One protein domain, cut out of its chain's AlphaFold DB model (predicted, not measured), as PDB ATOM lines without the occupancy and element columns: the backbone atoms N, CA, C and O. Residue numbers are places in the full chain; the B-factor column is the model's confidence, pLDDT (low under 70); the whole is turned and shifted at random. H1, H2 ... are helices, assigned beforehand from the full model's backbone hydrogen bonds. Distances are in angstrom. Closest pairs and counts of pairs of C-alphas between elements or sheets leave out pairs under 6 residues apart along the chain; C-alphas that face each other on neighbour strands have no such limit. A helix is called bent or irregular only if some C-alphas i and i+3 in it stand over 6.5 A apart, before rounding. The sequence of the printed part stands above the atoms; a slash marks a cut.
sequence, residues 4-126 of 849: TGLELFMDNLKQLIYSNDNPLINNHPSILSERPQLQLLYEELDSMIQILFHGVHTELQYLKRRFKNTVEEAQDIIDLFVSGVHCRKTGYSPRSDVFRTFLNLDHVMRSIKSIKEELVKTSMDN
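This is residues 4 to 126 of the 849 residues of the protein "NB-ARC domains-containing protein" of Artemisia annua (UniProt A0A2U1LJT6). The long helix H4 makes the long axis of an elongated four-helix bundle, with H5 beside it, H3 over the pair and H1 packed on H3. The bundle is up and down, each of H1, H3, H4 and H5 running against the one before it; residues 90 to 105 form a loop from the end of H4 back to H5. The printed part has 123 residues, five named helices, H1 to H5 in chain order, and no named strand: all helix. It is only just compact, close to loose, with a radius of gyration of the C-alphas of 16.4 A and spans of 56 by 30 by 22 A.

H4, residues 58 to 89, has a kink of 29 degrees near residue 65 and is irregular: C-alphas 59 and 62 are 7.9 A apart. With residues 63 to 74 alone it touches H5, residues 106 to 126, at a shallow tilt of 14 degrees, opposite ways, a hairpin; the closest C-alphas, of Thr 70 and Val 108, are 6.1 A apart. H3, residues 35 to 53, only just touches H4, with 3 pairs of C-alphas within 8 A, the closest Leu 52 and Lys 64 at 6.8 A; these two also form a hairpin. H3 touches H5 with residues 41 to 48 alone, the closest C-alphas being Leu 41 and Met 109, 7.1 A. H1, residues 4 to 18, touches H3 at 27 degrees, a shallow tilt, opposite ways, with C-alphas 17 and 35 closest at 5.4 A, and is apart from H5. H2, residues 29 to 32, only just touches H4, with 3 pairs within 8 A, the closest C-alphas Ser 30 and Val 85 at 7.4 A. Every O i to N i+4 pair is within hydrogen-bond range in H1, H3 and H5, and 26 of 28 in H4; H2 is too short for one.

H4 is 47.1 A from first to last C-alpha, H5 30.6 A, H3 26.1 A, H1 20.7 A and H2 5.1 A. H1 begins at C-alpha 4 (150.575, 132.768, 130.992), H4 at C-alpha 58 (165.625, 145.264, 132.856), and H5 ends at C-alpha 126 (172.284, 150.513, 124.138).

The two C-alphas farthest apart, of Gly 91 and Asn 126, are 56.3 A apart. The printed part has no cut. The link H4 to H5 is long, with 16 residues. The mean pLDDT of the printed part is 76.0, and 37 residues are under 70: 4 to 5, 19 to 28, 52 to 61, 91 to 101 and 123 to 126.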
ATOM      1  N   THR A   4     151.556 133.853 131.141       58.88
ATOM      2  CA  THR A   4     150.575 132.768 130.992       58.88
ATOM      3  C   THR A   4     149.268 133.215 130.364       58.88
ATOM      4  O   THR A   4     148.749 132.557 129.472       58.88
ATOM      5  N   GLY A   5     148.715 134.342 130.821       66.06
ATOM      6  CA  GLY A   5     147.522 134.912 130.203       66.06
ATOM      7  C   GLY A   5     147.750 135.268 128.730       66.06
ATOM      8  O   GLY A   5     146.805 135.222 127.947       66.06
ATOM      9  N   LEU A   6     148.996 135.587 128.370       73.88
ATOM     10  CA  LEU A   6     149.446 135.836 127.006       73.88
ATOM     11  C   LEU A   6     149.559 134.537 126.197       73.88
ATOM     12  O   LEU A   6     148.992 134.481 125.114       73.88
ATOM     13  N   GLU A   7     150.184 133.481 126.724       70.56
ATOM     14  CA  GLU A   7     150.214 132.152 126.083       70.56
ATOM     15  C   GLU A   7     148.801 131.608 125.838       70.56
ATOM     16  O   GLU A   7     148.459 131.260 124.711       70.56
ATOM     17  N   LEU A   8     147.931 131.656 126.854       72.19
ATOM     18  CA  LEU A   8     146.534 131.233 126.727       72.19
ATOM     19  C   LEU A   8     145.786 132.057 125.670       72.19
ATOM     20  O   LEU A   8     144.941 131.538 124.942       72.19
ATOM     21  N   PHE A   9     146.069 133.357 125.587       83.00
ATOM     22  CA  PHE A   9     145.491 134.207 124.553       83.00
ATOM     23  C   PHE A   9     145.992 133.822 123.154       83.00
ATOM     24  O   PHE A   9     145.182 133.728 122.231       83.00
ATOM     25  N   MET A  10     147.286 133.531 123.008       84.19
ATOM     26  CA  MET A  10     147.872 133.050 121.755       84.19
ATOM     27  C   MET A  10     147.285 131.701 121.332       84.19
ATOM     28  O   MET A  10     146.990 131.509 120.153       84.19
ATOM     29  N   ASP A  11     147.030 130.788 122.266       80.38
ATOM     30  CA  ASP A  11     146.394 129.504 121.959       80.38
ATOM     31  C   ASP A  11     144.915 129.656 121.594       80.38
ATOM     32  O   ASP A  11     144.452 129.037 120.634       80.38
ATOM     33  N   ASN A  12     144.177 130.544 122.265       81.38
ATOM     34  CA  ASN A  12     142.808 130.885 121.860       81.38
ATOM     35  C   ASN A  12     142.770 131.499 120.451       81.38
ATOM     36  O   ASN A  12     141.887 131.167 119.658       81.38
ATOM     37  N   LEU A  13     143.746 132.348 120.110       86.31
ATOM     38  CA  LEU A  13     143.924 132.867 118.754       86.31
ATOM     39  C   LEU A  13     144.183 131.737 117.754       86.31
ATOM     40  O   LEU A  13     143.488 131.669 116.741       86.31
ATOM     41  N   LYS A  14     145.103 130.806 118.043       85.50
ATOM     42  CA  LYS A  14     145.325 129.623 117.187       85.50
ATOM     43  C   LYS A  14     144.041 128.830 116.989       85.50
ATOM     44  O   LYS A  14     143.754 128.416 115.871       85.50
ATOM     45  N   GLN A  15     143.252 128.628 118.045       81.56
ATOM     46  CA  GLN A  15     141.976 127.929 117.927       81.56
ATOM     47  C   GLN A  15     140.998 128.681 117.014       81.56
ATOM     48  O   GLN A  15     140.374 128.050 116.168       81.56
ATOM     49  N   LEU A  16     140.897 130.008 117.117       81.69
ATOM     50  CA  LEU A  16     140.066 130.824 116.217       81.69
ATOM     51  C   LEU A  16     140.533 130.751 114.750       81.69
ATOM     52  O   LEU A  16     139.707 130.731 113.831       81.69
ATOM     53  N   ILE A  17     141.848 130.687 114.525       82.12
ATOM     54  CA  ILE A  17     142.451 130.658 113.185       82.12
ATOM     55  C   ILE A  17     142.335 129.263 112.549       82.12
ATOM     56  O   ILE A  17     141.972 129.157 111.376       82.12
ATOM     57  N   TYR A  18     142.614 128.196 113.304       80.00
ATOM     58  CA  TYR A  18     142.849 126.853 112.756       80.00
ATOM     59  C   TYR A  18     141.833 125.787 113.187       80.00
ATOM     60  O   TYR A  18     141.690 124.788 112.483       80.00
ATOM     61  N   SER A  19     141.123 125.954 114.309       68.12
ATOM     62  CA  SER A  19     140.172 124.939 114.781       68.12
ATOM     63  C   SER A  19     138.826 125.074 114.074       68.12
ATOM     64  O   SER A  19     138.209 126.142 114.067       68.12
ATOM     65  N   ASN A  20     138.356 123.967 113.501       56.75
ATOM     66  CA  ASN A  20     137.019 123.862 112.916       56.75
ATOM     67  C   ASN A  20     135.993 123.246 113.894       56.75
ATOM     68  O   ASN A  20     134.799 123.298 113.615       56.75
ATOM     69  N   ASP A  21     136.443 122.731 115.049       54.31
ATOM     70  CA  ASP A  21     135.631 121.961 116.012       54.31
ATOM     71  C   ASP A  21     135.314 122.725 117.314       54.31
ATOM     72  O   ASP A  21     134.782 122.158 118.268       54.31
ATOM     73  N   ASN A  22     135.634 124.022 117.402       57.50
ATOM     74  CA  ASN A  22     135.347 124.799 118.607       57.50
ATOM     75  C   ASN A  22     133.824 125.078 118.735       57.50
ATOM     76  O   ASN A  22     133.243 125.728 117.855       57.50
ATOM     77  N   PRO A  23     133.166 124.658 119.839       54.97
ATOM     78  CA  PRO A  23     131.712 124.751 120.008       54.97
ATOM     79  C   PRO A  23     131.173 126.190 120.087       54.97
ATOM     80  O   PRO A  23     129.996 126.415 119.797       54.97
ATOM     81  N   LEU A  24     132.013 127.177 120.425       52.81
ATOM     82  CA  LEU A  24     131.646 128.600 120.399       52.81
ATOM     83  C   LEU A  24     131.640 129.177 118.972       52.81
ATOM     84  O   LEU A  24     130.928 130.144 118.706       52.81
ATOM     85  N   ILE A  25     132.412 128.581 118.055       59.34
ATOM     86  CA  ILE A  25     132.763 129.160 116.749       59.34
ATOM     87  C   ILE A  25     132.038 128.456 115.597       59.34
ATOM     88  O   ILE A  25     131.674 129.128 114.638       59.34
ATOM     89  N   ASN A  26     131.807 127.139 115.687       61.06
ATOM     90  CA  ASN A  26     131.024 126.292 114.770       61.06
ATOM     91  C   ASN A  26     130.998 126.750 113.290       61.06
ATOM     92  O   ASN A  26     129.919 126.915 112.714       61.06
ATOM     93  N   ASN A  27     132.172 127.019 112.700       57.75
ATOM     94  CA  ASN A  27     132.345 127.533 111.331       57.75
ATOM     95  C   ASN A  27     131.448 128.730 110.963       57.75
ATOM     96  O   ASN A  27     130.992 128.853 109.825       57.75
ATOM     97  N   HIS A  28     131.172 129.626 111.913       69.12
ATOM     98  CA  HIS A  28     130.324 130.781 111.661       69.12
ATOM     99  C   HIS A  28     130.965 131.673 110.577       69.12
ATOM    100  O   HIS A  28     132.116 132.091 110.755       69.12
ATOM    101  N   PRO A  29     130.250 132.024 109.486       72.56
ATOM    102  CA  PRO A  29     130.820 132.759 108.352       72.56
ATOM    103  C   PRO A  29     131.543 134.049 108.751       72.56
ATOM    104  O   PRO A  29     132.600 134.352 108.211       72.56
ATOM    105  N   SER A  30     131.014 134.761 109.752       75.19
ATOM    106  CA  SER A  30     131.628 135.984 110.285       75.19
ATOM    107  C   SER A  30     132.993 135.772 110.943       75.19
ATOM    108  O   SER A  30     133.794 136.687 110.925       75.19
ATOM    109  N   ILE A  31     133.274 134.613 111.551       77.62
ATOM    110  CA  ILE A  31     134.601 134.350 112.141       77.62
ATOM    111  C   ILE A  31     135.568 133.909 111.040       77.62
ATOM    112  O   ILE A  31     136.721 134.334 111.017       77.62
ATOM    113  N   LEU A  32     135.084 133.109 110.085       79.00
ATOM    114  CA  LEU A  32     135.877 132.652 108.944       79.00
ATOM    115  C   LEU A  32     136.376 133.816 108.076       79.00
ATOM    116  O   LEU A  32     137.527 133.783 107.646       79.00
ATOM    117  N   SER A  33     135.554 134.849 107.859       83.69
ATOM    118  CA  SER A  33     135.948 136.036 107.086       83.69
ATOM    119  C   SER A  33     137.067 136.851 107.740       83.69
ATOM    120  O   SER A  33     137.818 137.511 107.030       83.69
ATOM    121  N   GLU A  34     137.213 136.776 109.066       86.94
ATOM    122  CA  GLU A  34     138.198 137.550 109.838       86.94
ATOM    123  C   GLU A  34     139.504 136.780 110.119       86.94
ATOM    124  O   GLU A  34     140.460 137.349 110.652       86.94
ATOM    125  N   ARG A  35     139.595 135.493 109.739       86.94
ATOM    126  CA  ARG A  35     140.800 134.659 109.946       86.94
ATOM    127  C   ARG A  35     142.103 135.309 109.450       86.94
ATOM    128  O   ARG A  35     143.078 135.244 110.197       86.94
ATOM    129  N   PRO A  36     142.158 135.973 108.274       89.12
ATOM    130  CA  PRO A  36     143.378 136.652 107.834       89.12
ATOM    131  C   PRO A  36     143.836 137.760 108.794       89.12
ATOM    132  O   PRO A  36     145.027 137.882 109.068       89.12
ATOM    133  N   GLN A  37     142.903 138.547 109.347       89.81
ATOM    134  CA  GLN A  37     143.234 139.617 110.293       89.81
ATOM    135  C   GLN A  37     143.712 139.046 111.637       89.81
ATOM    136  O   GLN A  37     144.675 139.551 112.214       89.81
ATOM    137  N   LEU A  38     143.077 137.970 112.116       90.00
ATOM    138  CA  LEU A  38     143.494 137.257 113.329       90.00
ATOM    139  C   LEU A  38     144.882 136.623 113.176       90.00
ATOM    140  O   LEU A  38     145.677 136.672 114.113       90.00
ATOM    141  N   GLN A  39     145.190 136.073 112.000       91.06
ATOM    142  CA  GLN A  39     146.504 135.508 111.702       91.06
ATOM    143  C   GLN A  39     147.601 136.582 111.709       91.06
ATOM    144  O   GLN A  39     148.633 136.386 112.344       91.06
ATOM    145  N   LEU A  40     147.357 137.744 111.094       91.25
ATOM    146  CA  LEU A  40     148.298 138.869 111.140       91.25
ATOM    147  C   LEU A  40     148.562 139.349 112.573       91.25
ATOM    148  O   LEU A  40     149.704 139.633 112.933       91.25
ATOM    149  N   LEU A  41     147.517 139.432 113.404       92.56
ATOM    150  CA  LEU A  41     147.678 139.768 114.820       92.56
ATOM    151  C   LEU A  41     148.533 138.722 115.544       92.56
ATOM    152  O   LEU A  41     149.431 139.095 116.294       92.56
ATOM    153  N   TYR A  42     148.259 137.433 115.323       91.94
ATOM    154  CA  TYR A  42     149.019 136.338 115.921       91.94
ATOM    155  C   TYR A  42     150.513 136.444 115.578       91.94
ATOM    156  O   TYR A  42     151.348 136.408 116.478       91.94
ATOM    157  N   GLU A  43     150.857 136.647 114.306       90.25
ATOM    158  CA  GLU A  43     152.248 136.758 113.847       90.25
ATOM    159  C   GLU A  43     152.982 137.960 114.476       90.25
ATOM    160  O   GLU A  43     154.125 137.832 114.926       90.25
ATOM    161  N   GLU A  44     152.331 139.125 114.574       89.31
ATOM    162  CA  GLU A  44     152.931 140.310 115.205       89.31
ATOM    163  C   GLU A  44     153.091 140.162 116.724       89.31
ATOM    164  O   GLU A  44     154.107 140.585 117.287       89.31
ATOM    165  N   LEU A  45     152.116 139.550 117.401       89.44
ATOM    166  CA  LEU A  45     152.209 139.279 118.833       89.44
ATOM    167  C   LEU A  45     153.308 138.268 119.139       89.44
ATOM    168  O   LEU A  45     154.122 138.535 120.019       89.44
ATOM    169  N   ASP A  46     153.376 137.161 118.399       85.56
ATOM    170  CA  ASP A  46     154.417 136.146 118.566       85.56
ATOM    171  C   ASP A  46     155.812 136.760 118.380       85.56
ATOM    172  O   ASP A  46     156.669 136.647 119.259       85.56
ATOM    173  N   SER A  47     156.001 137.548 117.315       84.88
ATOM    174  CA  SER A  47     157.245 138.288 117.076       84.88
ATOM    175  C   SER A  47     157.640 139.173 118.266       84.88
ATOM    176  O   SER A  47     158.802 139.176 118.674       84.88
ATOM    177  N   MET A  48     156.693 139.907 118.850       82.88
ATOM    178  CA  MET A  48     156.952 140.775 120.002       82.88
ATOM    179  C   MET A  48     157.236 139.998 121.289       82.88
ATOM    180  O   MET A  48     158.086 140.418 122.077       82.88
ATOM    181  N   ILE A  49     156.553 138.871 121.506       78.94
ATOM    182  CA  ILE A  49     156.760 138.000 122.668       78.94
ATOM    183  C   ILE A  49     158.189 137.466 122.674       78.94
ATOM    184  O   ILE A  49     158.876 137.559 123.697       78.94
ATOM    185  N   GLN A  50     158.658 136.978 121.522       73.06
ATOM    186  CA  GLN A  50     160.024 136.484 121.364       73.06
ATOM    187  C   GLN A  50     161.052 137.558 121.744       73.06
ATOM    188  O   GLN A  50     161.983 137.280 122.492       73.06
ATOM    189  N   ILE A  51     160.852 138.813 121.330       72.12
ATOM    190  CA  ILE A  51     161.817 139.891 121.600       72.12
ATOM    191  C   ILE A  51     161.744 140.387 123.056       72.12
ATOM    192  O   ILE A  51     162.775 140.586 123.699       72.12
ATOM    193  N   LEU A  52     160.543 140.606 123.600       69.62
ATOM    194  CA  LEU A  52     160.368 141.228 124.920       69.62
ATOM    195  C   LEU A  52     160.607 140.264 126.087       69.62
ATOM    196  O   LEU A  52     161.058 140.702 127.151       69.62
ATOM    197  N   PHE A  53     160.286 138.979 125.929       65.25
ATOM    198  CA  PHE A  53     160.288 138.019 127.038       65.25
ATOM    199  C   PHE A  53     161.473 137.047 127.031       65.25
ATOM    200  O   PHE A  53     161.759 136.489 128.086       65.25
ATOM    201  N   HIS A  54     162.225 136.926 125.929       60.41
ATOM    202  CA  HIS A  54     163.449 136.106 125.876       60.41
ATOM    203  C   HIS A  54     164.763 136.918 125.998       60.41
ATOM    204  O   HIS A  54     165.845 136.338 125.947       60.41
ATOM    205  N   GLY A  55     164.702 138.245 126.199       50.97
ATOM    206  CA  GLY A  55     165.871 139.119 126.417       50.97
ATOM    207  C   GLY A  55     166.075 139.565 127.881       50.97
ATOM    208  O   GLY A  55     165.111 139.832 128.598       50.97
ATOM    209  N   VAL A  56     167.336 139.719 128.323       42.47
ATOM    210  CA  VAL A  56     167.744 140.034 129.722       42.47
ATOM    211  C   VAL A  56     167.724 141.546 130.043       42.47
ATOM    212  O   VAL A  56     168.447 142.030 130.907       42.47
ATOM    213  N   HIS A  57     166.898 142.345 129.364       51.91
ATOM    214  CA  HIS A  57     166.922 143.803 129.540       51.91
ATOM    215  C   HIS A  57     165.894 144.277 130.577       51.91
ATOM    216  O   HIS A  57     164.695 144.393 130.305       51.91
ATOM    217  N   THR A  58     166.377 144.591 131.780       49.41
ATOM    218  CA  THR A  58     165.625 145.264 132.856       49.41
ATOM    219  C   THR A  58     165.181 146.686 132.488       49.41
ATOM    220  O   THR A  58     164.237 147.195 133.083       49.41
ATOM    221  N   GLU A  59     165.784 147.307 131.472       56.47
ATOM    222  CA  GLU A  59     165.478 148.672 131.007       56.47
ATOM    223  C   GLU A  59     164.172 148.787 130.194       56.47
ATOM    224  O   GLU A  59     163.687 149.887 129.948       56.47
ATOM    225  N   LEU A  60     163.541 147.667 129.816       67.69
ATOM    226  CA  LEU A  60     162.348 147.654 128.951       67.69
ATOM    227  C   LEU A  60     161.016 147.529 129.710       67.69
ATOM    228  O   LEU A  60     159.986 147.232 129.103       67.69
ATOM    229  N   GLN A  61     160.998 147.736 131.031       66.69
ATOM    230  CA  GLN A  61     159.790 147.544 131.855       66.69
ATOM    231  C   GLN A  61     158.602 148.400 131.390       66.69
ATOM    232  O   GLN A  61     157.467 147.920 131.347       66.69
ATOM    233  N   TYR A  62     158.854 149.642 130.963       72.69
ATOM    234  CA  TYR A  62     157.815 150.507 130.401       72.69
ATOM    235  C   TYR A  62     157.218 149.933 129.102       72.69
ATOM    236  O   TYR A  62     155.994 149.861 128.971       72.69
ATOM    237  N   LEU A  63     158.055 149.447 128.174       76.81
ATOM    238  CA  LEU A  63     157.585 148.826 126.929       76.81
ATOM    239  C   LEU A  63     156.848 147.511 127.188       76.81
ATOM    240  O   LEU A  63     155.811 147.275 126.575       76.81
ATOM    241  N   LYS A  64     157.313 146.694 128.143       74.62
ATOM    242  CA  LYS A  64     156.600 145.487 128.594       74.62
ATOM    243  C   LYS A  64     155.206 145.826 129.121       74.62
ATOM    244  O   LYS A  64     154.240 145.158 128.757       74.62
ATOM    245  N   ARG A  65     155.077 146.892 129.921       75.00
ATOM    246  CA  ARG A  65     153.781 147.378 130.424       75.00
ATOM    247  C   ARG A  65     152.879 147.859 129.287       75.00
ATOM    248  O   ARG A  65     151.702 147.510 129.256       75.00
ATOM    249  N   ARG A  66     153.416 148.628 128.338       83.44
ATOM    250  CA  ARG A  66     152.647 149.121 127.188       83.44
ATOM    251  C   ARG A  66     152.183 147.975 126.285       83.44
ATOM    252  O   ARG A  66     151.015 147.945 125.914       83.44
ATOM    253  N   PHE A  67     153.058 147.007 126.014       83.81
ATOM    254  CA  PHE A  67     152.725 145.796 125.266       83.81
ATOM    255  C   PHE A  67     151.632 144.987 125.962       83.81
ATOM    256  O   PHE A  67     150.620 144.695 125.336       83.81
ATOM    257  N   LYS A  68     151.768 144.725 127.269       80.19
ATOM    258  CA  LYS A  68     150.740 144.059 128.089       80.19
ATOM    259  C   LYS A  68     149.362 144.710 127.916       80.19
ATOM    260  O   LYS A  68     148.401 144.008 127.622       80.19
ATOM    261  N   ASN A  69     149.278 146.037 128.033       81.00
ATOM    262  CA  ASN A  69     148.016 146.768 127.872       81.00
ATOM    263  C   ASN A  69     147.439 146.629 126.452       81.00
ATOM    264  O   ASN A  69     146.231 146.483 126.286       81.00
ATOM    265  N   THR A  70     148.293 146.663 125.423       86.88
ATOM    266  CA  THR A  70     147.871 146.475 124.026       86.88
ATOM    267  C   THR A  70     147.359 145.059 123.764       86.88
ATOM    268  O   THR A  70     146.377 144.902 123.042       86.88
ATOM    269  N   VAL A  71     147.967 144.031 124.365       86.19
ATOM    270  CA  VAL A  71     147.462 142.653 124.254       86.19
ATOM    271  C   VAL A  71     146.137 142.486 124.989       86.19
ATOM    272  O   VAL A  71     145.225 141.865 124.452       86.19
ATOM    273  N   GLU A  72     145.996 143.047 126.191       82.88
ATOM    274  CA  GLU A  72     144.722 143.023 126.924       82.88
ATOM    275  C   GLU A  72     143.597 143.657 126.098       82.88
ATOM    276  O   GLU A  72     142.518 143.081 125.987       82.88
ATOM    277  N   GLU A  73     143.874 144.775 125.426       86.19
ATOM    278  CA  GLU A  73     142.924 145.403 124.509       86.19
ATOM    279  C   GLU A  73     142.618 144.539 123.277       86.19
ATOM    280  O   GLU A  73     141.462 144.460 122.860       86.19
ATOM    281  N   ALA A  74     143.619 143.866 122.704       89.31
ATOM    282  CA  ALA A  74     143.411 142.924 121.607       89.31
ATOM    283  C   ALA A  74     142.485 141.773 122.026       89.31
ATOM    284  O   ALA A  74     141.535 141.449 121.308       89.31
ATOM    285  N   GLN A  75     142.737 141.201 123.206       88.69
ATOM    286  CA  GLN A  75     141.918 140.147 123.791       88.69
ATOM    287  C   GLN A  75     140.482 140.619 123.998       88.69
ATOM    288  O   GLN A  75     139.564 139.941 123.552       88.69
ATOM    289  N   ASP A  76     140.283 141.792 124.597       86.19
ATOM    290  CA  ASP A  76     138.946 142.329 124.836       86.19
ATOM    291  C   ASP A  76     138.180 142.552 123.518       86.19
ATOM    292  O   ASP A  76     136.998 142.225 123.422       86.19
ATOM    293  N   ILE A  77     138.839 143.060 122.469       87.00
ATOM    294  CA  ILE A  77     138.214 143.267 121.151       87.00
ATOM    295  C   ILE A  77     137.753 141.942 120.534       87.00
ATOM    296  O   ILE A  77     136.640 141.868 120.006       87.00
ATOM    297  N   ILE A  78     138.598 140.913 120.590       88.06
ATOM    298  CA  ILE A  78     138.292 139.589 120.038       88.06
ATOM    299  C   ILE A  78     137.200 138.906 120.854       88.06
ATOM    300  O   ILE A  78     136.229 138.412 120.280       88.06
ATOM    301  N   ASP A  79     137.315 138.921 122.178       86.94
ATOM    302  CA  ASP A  79     136.351 138.286 123.067       86.94
ATOM    303  C   ASP A  79     134.960 138.940 122.908       86.94
ATOM    304  O   ASP A  79     133.961 138.224 122.820       86.94
ATOM    305  N   LEU A  80     134.876 140.273 122.756       84.88
ATOM    306  CA  LEU A  80     133.622 140.989 122.460       84.88
ATOM    307  C   LEU A  80     133.049 140.635 121.084       84.88
ATOM    308  O   LEU A  80     131.829 140.522 120.932       84.88
ATOM    309  N   PHE A  81     133.909 140.482 120.075       84.62
ATOM    310  CA  PHE A  81     133.494 140.063 118.738       84.62
ATOM    311  C   PHE A  81     132.889 138.653 118.766       84.62
ATOM    312  O   PHE A  81     131.798 138.444 118.228       84.62
ATOM    313  N   VAL A  82     133.538 137.712 119.459       84.50
ATOM    314  CA  VAL A  82     133.037 136.342 119.656       84.50
ATOM    315  C   VAL A  82     131.697 136.352 120.393       84.50
ATOM    316  O   VAL A  82     130.744 135.722 119.929       84.50
ATOM    317  N   SER A  83     131.572 137.127 121.476       83.44
ATOM    318  CA  SER A  83     130.297 137.282 122.186       83.44
ATOM    319  C   SER A  83     129.204 137.849 121.272       83.44
ATOM    320  O   SER A  83     128.067 137.380 121.293       83.44
ATOM    321  N   GLY A  84     129.545 138.801 120.396       80.38
ATOM    322  CA  GLY A  84     128.608 139.374 119.426       80.38
ATOM    323  C   GLY A  84     128.133 138.372 118.373       80.38
ATOM    324  O   GLY A  84     126.956 138.369 118.011       80.38
ATOM    325  N   VAL A  85     129.020 137.493 117.898       80.25
ATOM    326  CA  VAL A  85     128.650 136.381 117.007       80.25
ATOM    327  C   VAL A  85     127.690 135.423 117.715       80.25
ATOM    328  O   VAL A  85     126.677 135.034 117.130       80.25
ATOM    329  N   HIS A  86     127.955 135.099 118.982       79.69
ATOM    330  CA  HIS A  86     127.094 134.220 119.770       79.69
ATOM    331  C   HIS A  86     125.690 134.806 119.989       79.69
ATOM    332  O   HIS A  86     124.706 134.134 119.682       79.69
ATOM    333  N   CYS A  87     125.574 136.064 120.430       77.25
ATOM    334  CA  CYS A  87     124.272 136.710 120.655       77.25
ATOM    335  C   CYS A  87     123.390 136.731 119.395       77.25
ATOM    336  O   CYS A  87     122.181 136.509 119.473       77.25
ATOM    337  N   ARG A  88     123.989 136.941 118.213       76.31
ATOM    338  CA  ARG A  88     123.258 136.898 116.936       76.31
ATOM    339  C   ARG A  88     122.722 135.501 116.627       76.31
ATOM    340  O   ARG A  88     121.589 135.377 116.167       76.31
ATOM    341  N   LYS A  89     123.499 134.452 116.917       75.62
ATOM    342  CA  LYS A  89     123.079 133.052 116.730       75.62
ATOM    343  C   LYS A  89     121.874 132.693 117.603       75.62
ATOM    344  O   LYS A  89     121.020 131.930 117.164       75.62
ATOM    345  N   THR A  90     121.787 133.244 118.811       73.00
ATOM    346  CA  THR A  90     120.675 132.996 119.741       73.00
ATOM    347  C   THR A  90     119.447 133.877 119.473       73.00
ATOM    348  O   THR A  90     118.485 133.816 120.234       73.00
ATOM    349  N   GLY A  91     119.456 134.702 118.417       68.94
ATOM    350  CA  GLY A  91     118.354 135.614 118.082       68.94
ATOM    351  C   GLY A  91     118.205 136.793 119.049       68.94
ATOM    352  O   GLY A  91     117.205 137.509 118.996       68.94
ATOM    353  N   TYR A  92     119.185 137.011 119.930       67.31
ATOM    354  CA  TYR A  92     119.178 138.127 120.864       67.31
ATOM    355  C   TYR A  92     119.713 139.377 120.161       67.31
ATOM    356  O   TYR A  92     120.860 139.398 119.714       67.31
ATOM    357  N   SER A  93     118.887 140.420 120.066       59.56
ATOM    358  CA  SER A  93     119.313 141.743 119.604       59.56
ATOM    359  C   SER A  93     119.652 142.593 120.829       59.56
ATOM    360  O   SER A  93     118.736 142.993 121.555       59.56
ATOM    361  N   PRO A  94     120.939 142.841 121.125       56.88
ATOM    362  CA  PRO A  94     121.309 143.627 122.289       56.88
ATOM    363  C   PRO A  94     120.798 145.062 122.135       56.88
ATOM    364  O   PRO A  94     120.978 145.675 121.087       56.88
ATOM    365  N   ARG A  95     120.230 145.641 123.200       52.78
ATOM    366  CA  ARG A  95     120.008 147.099 123.275       52.78
ATOM    367  C   ARG A  95     121.322 147.886 123.376       52.78
ATOM    368  O   ARG A  95     121.315 149.097 123.195       52.78
ATOM    369  N   SER A  96     122.428 147.215 123.706       56.72
ATOM    370  CA  SER A  96     123.727 147.839 123.944       56.72
ATOM    371  C   SER A  96     124.657 147.718 122.732       56.72
ATOM    372  O   SER A  96     124.891 146.602 122.261       56.72
ATOM    373  N   ASP A  97     125.317 148.813 122.348       58.72
ATOM    374  CA  ASP A  97     126.388 148.857 121.328       58.72
ATOM    375  C   ASP A  97     127.678 148.097 121.732       58.72
ATOM    376  O   ASP A  97     128.701 148.167 121.054       58.72
ATOM    377  N   VAL A  98     127.657 147.377 122.863       60.53
ATOM    378  CA  VAL A  98     128.796 146.634 123.435       60.53
ATOM    379  C   VAL A  98     129.266 145.514 122.517       60.53
ATOM    380  O   VAL A  98     130.466 145.254 122.410       60.53
ATOM    381  N   PHE A  99     128.329 144.853 121.842       63.38
ATOM    382  CA  PHE A  99     128.644 143.757 120.942       63.38
ATOM    383  C   PHE A  99     129.078 144.311 119.595       63.38
ATOM    384  O   PHE A  99     128.277 144.855 118.834       63.38
ATOM    385  N   ARG A 100     130.362 144.140 119.276       63.31
ATOM    386  CA  ARG A 100     130.893 144.593 117.993       63.31
ATOM    387  C   ARG A 100     130.286 143.778 116.850       63.31
ATOM    388  O   ARG A 100     130.230 142.544 116.870       63.31
ATOM    389  N   THR A 101     129.821 144.483 115.827       62.25
ATOM    390  CA  THR A 101     129.319 143.884 114.584       62.25
ATOM    391  C   THR A 101     130.452 143.416 113.676       62.25
ATOM    392  O   THR A 101     130.255 142.472 112.917       62.25
ATOM    393  N   PHE A 102     131.640 144.009 113.812       70.75
ATOM    394  CA  PHE A 102     132.842 143.700 113.040       70.75
ATOM    395  C   PHE A 102     134.090 143.697 113.928       70.75
ATOM    396  O   PHE A 102     134.149 144.389 114.952       70.75
ATOM    397  N   LEU A 103     135.095 142.919 113.531       81.94
ATOM    398  CA  LEU A 103     136.403 142.930 114.169       81.94
ATOM    399  C   LEU A 103     137.174 144.173 113.689       81.94
ATOM    400  O   LEU A 103     137.253 144.451 112.499       81.94
ATOM    401  N   ASN A 104     137.706 144.974 114.617       84.75
ATOM    402  CA  ASN A 104     138.557 146.118 114.274       84.75
ATOM    403  C   ASN A 104     139.788 146.117 115.172       84.75
ATOM    404  O   ASN A 104     139.712 146.509 116.340       84.75
ATOM    405  N   LEU A 105     140.903 145.673 114.595       88.50
ATOM    406  CA  LEU A 105     142.203 145.569 115.247       88.50
ATOM    407  C   LEU A 105     143.164 146.696 114.835       88.50
ATOM    408  O   LEU A 105     144.304 146.710 115.288       88.50
ATOM    409  N   ASP A 106     142.738 147.683 114.042       87.44
ATOM    410  CA  ASP A 106     143.639 148.686 113.451       87.44
ATOM    411  C   ASP A 106     144.400 149.497 114.503       87.44
ATOM    412  O   ASP A 106     145.576 149.826 114.331       87.44
ATOM    413  N   HIS A 107     143.730 149.856 115.602       87.50
ATOM    414  CA  HIS A 107     144.372 150.574 116.703       87.50
ATOM    415  C   HIS A 107     145.403 149.714 117.436       87.50
ATOM    416  O   HIS A 107     146.498 150.195 117.737       87.50
ATOM    417  N   VAL A 108     145.070 148.444 117.671       90.50
ATOM    418  CA  VAL A 108     145.961 147.463 118.297       90.50
ATOM    419  C   VAL A 108     147.189 147.252 117.418       90.50
ATOM    420  O   VAL A 108     148.307 147.417 117.896       90.50
ATOM    421  N   MET A 109     147.002 147.011 116.119       90.56
ATOM    422  CA  MET A 109     148.098 146.807 115.166       90.56
ATOM    423  C   MET A 109     149.014 148.035 115.071       90.56
ATOM    424  O   MET A 109     150.238 147.901 115.090       90.56
ATOM    425  N   ARG A 110     148.451 149.254 115.053       90.06
ATOM    426  CA  ARG A 110     149.244 150.498 115.117       90.06
ATOM    427  C   ARG A 110     150.031 150.621 116.422       90.06
ATOM    428  O   ARG A 110     151.180 151.059 116.396       90.06
ATOM    429  N   SER A 111     149.430 150.240 117.544       89.62
ATOM    430  CA  SER A 111     150.085 150.272 118.854       89.62
ATOM    431  C   SER A 111     151.221 149.255 118.940       89.62
ATOM    432  O   SER A 111     152.317 149.633 119.344       89.62
ATOM    433  N   ILE A 112     151.009 148.016 118.481       88.75
ATOM    434  CA  ILE A 112     152.053 146.983 118.390       88.75
ATOM    435  C   ILE A 112     153.220 147.488 117.538       88.75
ATOM    436  O   ILE A 112     154.365 147.458 117.989       88.75
ATOM    437  N   LYS A 113     152.933 148.042 116.354       89.44
ATOM    438  CA  LYS A 113     153.957 148.606 115.466       89.44
ATOM    439  C   LYS A 113     154.745 149.738 116.131       89.44
ATOM    440  O   LYS A 113     155.969 149.737 116.074       89.44
ATOM    441  N   SER A 114     154.065 150.663 116.812       91.00
ATOM    442  CA  SER A 114     154.719 151.750 117.555       91.00
ATOM    443  C   SER A 114     155.646 151.225 118.655       91.00
ATOM    444  O   SER A 114     156.745 151.751 118.807       91.00
ATOM    445  N   ILE A 115     155.232 150.198 119.405       87.00
ATOM    446  CA  ILE A 115     156.065 149.586 120.453       87.00
ATOM    447  C   ILE A 115     157.280 148.898 119.819       87.00
ATOM    448  O   ILE A 115     158.391 149.045 120.319       87.00
ATOM    449  N   LYS A 116     157.086 148.188 118.702       84.81
ATOM    450  CA  LYS A 116     158.156 147.524 117.942       84.81
ATOM    451  C   LYS A 116     159.204 148.523 117.445       84.81
ATOM    452  O   LYS A 116     160.398 148.282 117.588       84.81
ATOM    453  N   GLU A 117     158.779 149.667 116.914       86.62
ATOM    454  CA  GLU A 117     159.680 150.741 116.467       86.62
ATOM    455  C   GLU A 117     160.474 151.366 117.625       86.62
ATOM    456  O   GLU A 117     161.665 151.638 117.478       86.62
ATOM    457  N   GLU A 118     159.838 151.591 118.776       85.69
ATOM    458  CA  GLU A 118     160.495 152.128 119.977       85.69
ATOM    459  C   GLU A 118     161.513 151.132 120.551       85.69
ATOM    460  O   GLU A 118     162.644 151.507 120.848       85.69
ATOM    461  N   LEU A 119     161.160 149.845 120.582       79.44
ATOM    462  CA  LEU A 119     162.032 148.752 121.009       79.44
ATOM    463  C   LEU A 119     163.310 148.656 120.164       79.44
ATOM    464  O   LEU A 119     164.403 148.490 120.706       79.44
ATOM    465  N   VAL A 120     163.180 148.791 118.840       78.50
ATOM    466  CA  VAL A 120     164.319 148.796 117.907       78.50
ATOM    467  C   VAL A 120     165.210 150.025 118.118       78.50
ATOM    468  O   VAL A 120     166.428 149.920 118.001       78.50
ATOM    469  N   LYS A 121     164.643 151.186 118.468       78.88
ATOM    470  CA  LYS A 121     165.441 152.379 118.800       78.88
ATOM    471  C   LYS A 121     166.234 152.178 120.091       78.88
ATOM    472  O   LYS A 121     167.439 152.404 120.098       78.88
ATOM    473  N   THR A 122     165.591 151.681 121.149       72.56
ATOM    474  CA  THR A 122     166.253 151.445 122.441       72.56
ATOM    475  C   THR A 122     167.381 150.412 122.334       72.56
ATOM    476  O   THR A 122     168.436 150.596 122.937       72.56
ATOM    477  N   SER A 123     167.218 149.357 121.526       64.50
ATOM    478  CA  SER A 123     168.289 148.369 121.319       64.50
ATOM    479  C   SER A 123     169.498 148.942 120.564       64.50
ATOM    480  O   SER A 123     170.635 148.579 120.868       64.50
ATOM    481  N   MET A 124     169.282 149.879 119.630       59.94
ATOM    482  CA  MET A 124     170.357 150.580 118.913       59.94
ATOM    483  C   MET A 124     171.107 151.596 119.787       59.94
ATOM    484  O   MET A 124     172.311 151.787 119.597       59.94
ATOM    485  N   ASP A 125     170.429 152.237 120.741       55.72
ATOM    486  CA  ASP A 125     171.053 153.197 121.659       55.72
ATOM    487  C   ASP A 125     171.919 152.495 122.720       55.72
ATOM    488  O   ASP A 125     173.023 152.955 123.020       55.72
ATOM    489  N   ASN A 126     171.506 151.315 123.188       53.78
ATOM    490  CA  ASN A 126     172.284 150.513 124.138       53.78
ATOM    491  C   ASN A 126     173.587 149.954 123.535       53.78
ATOM    492  O   ASN A 126     174.594 149.862 124.234       53.78
TER     493      ASN A 126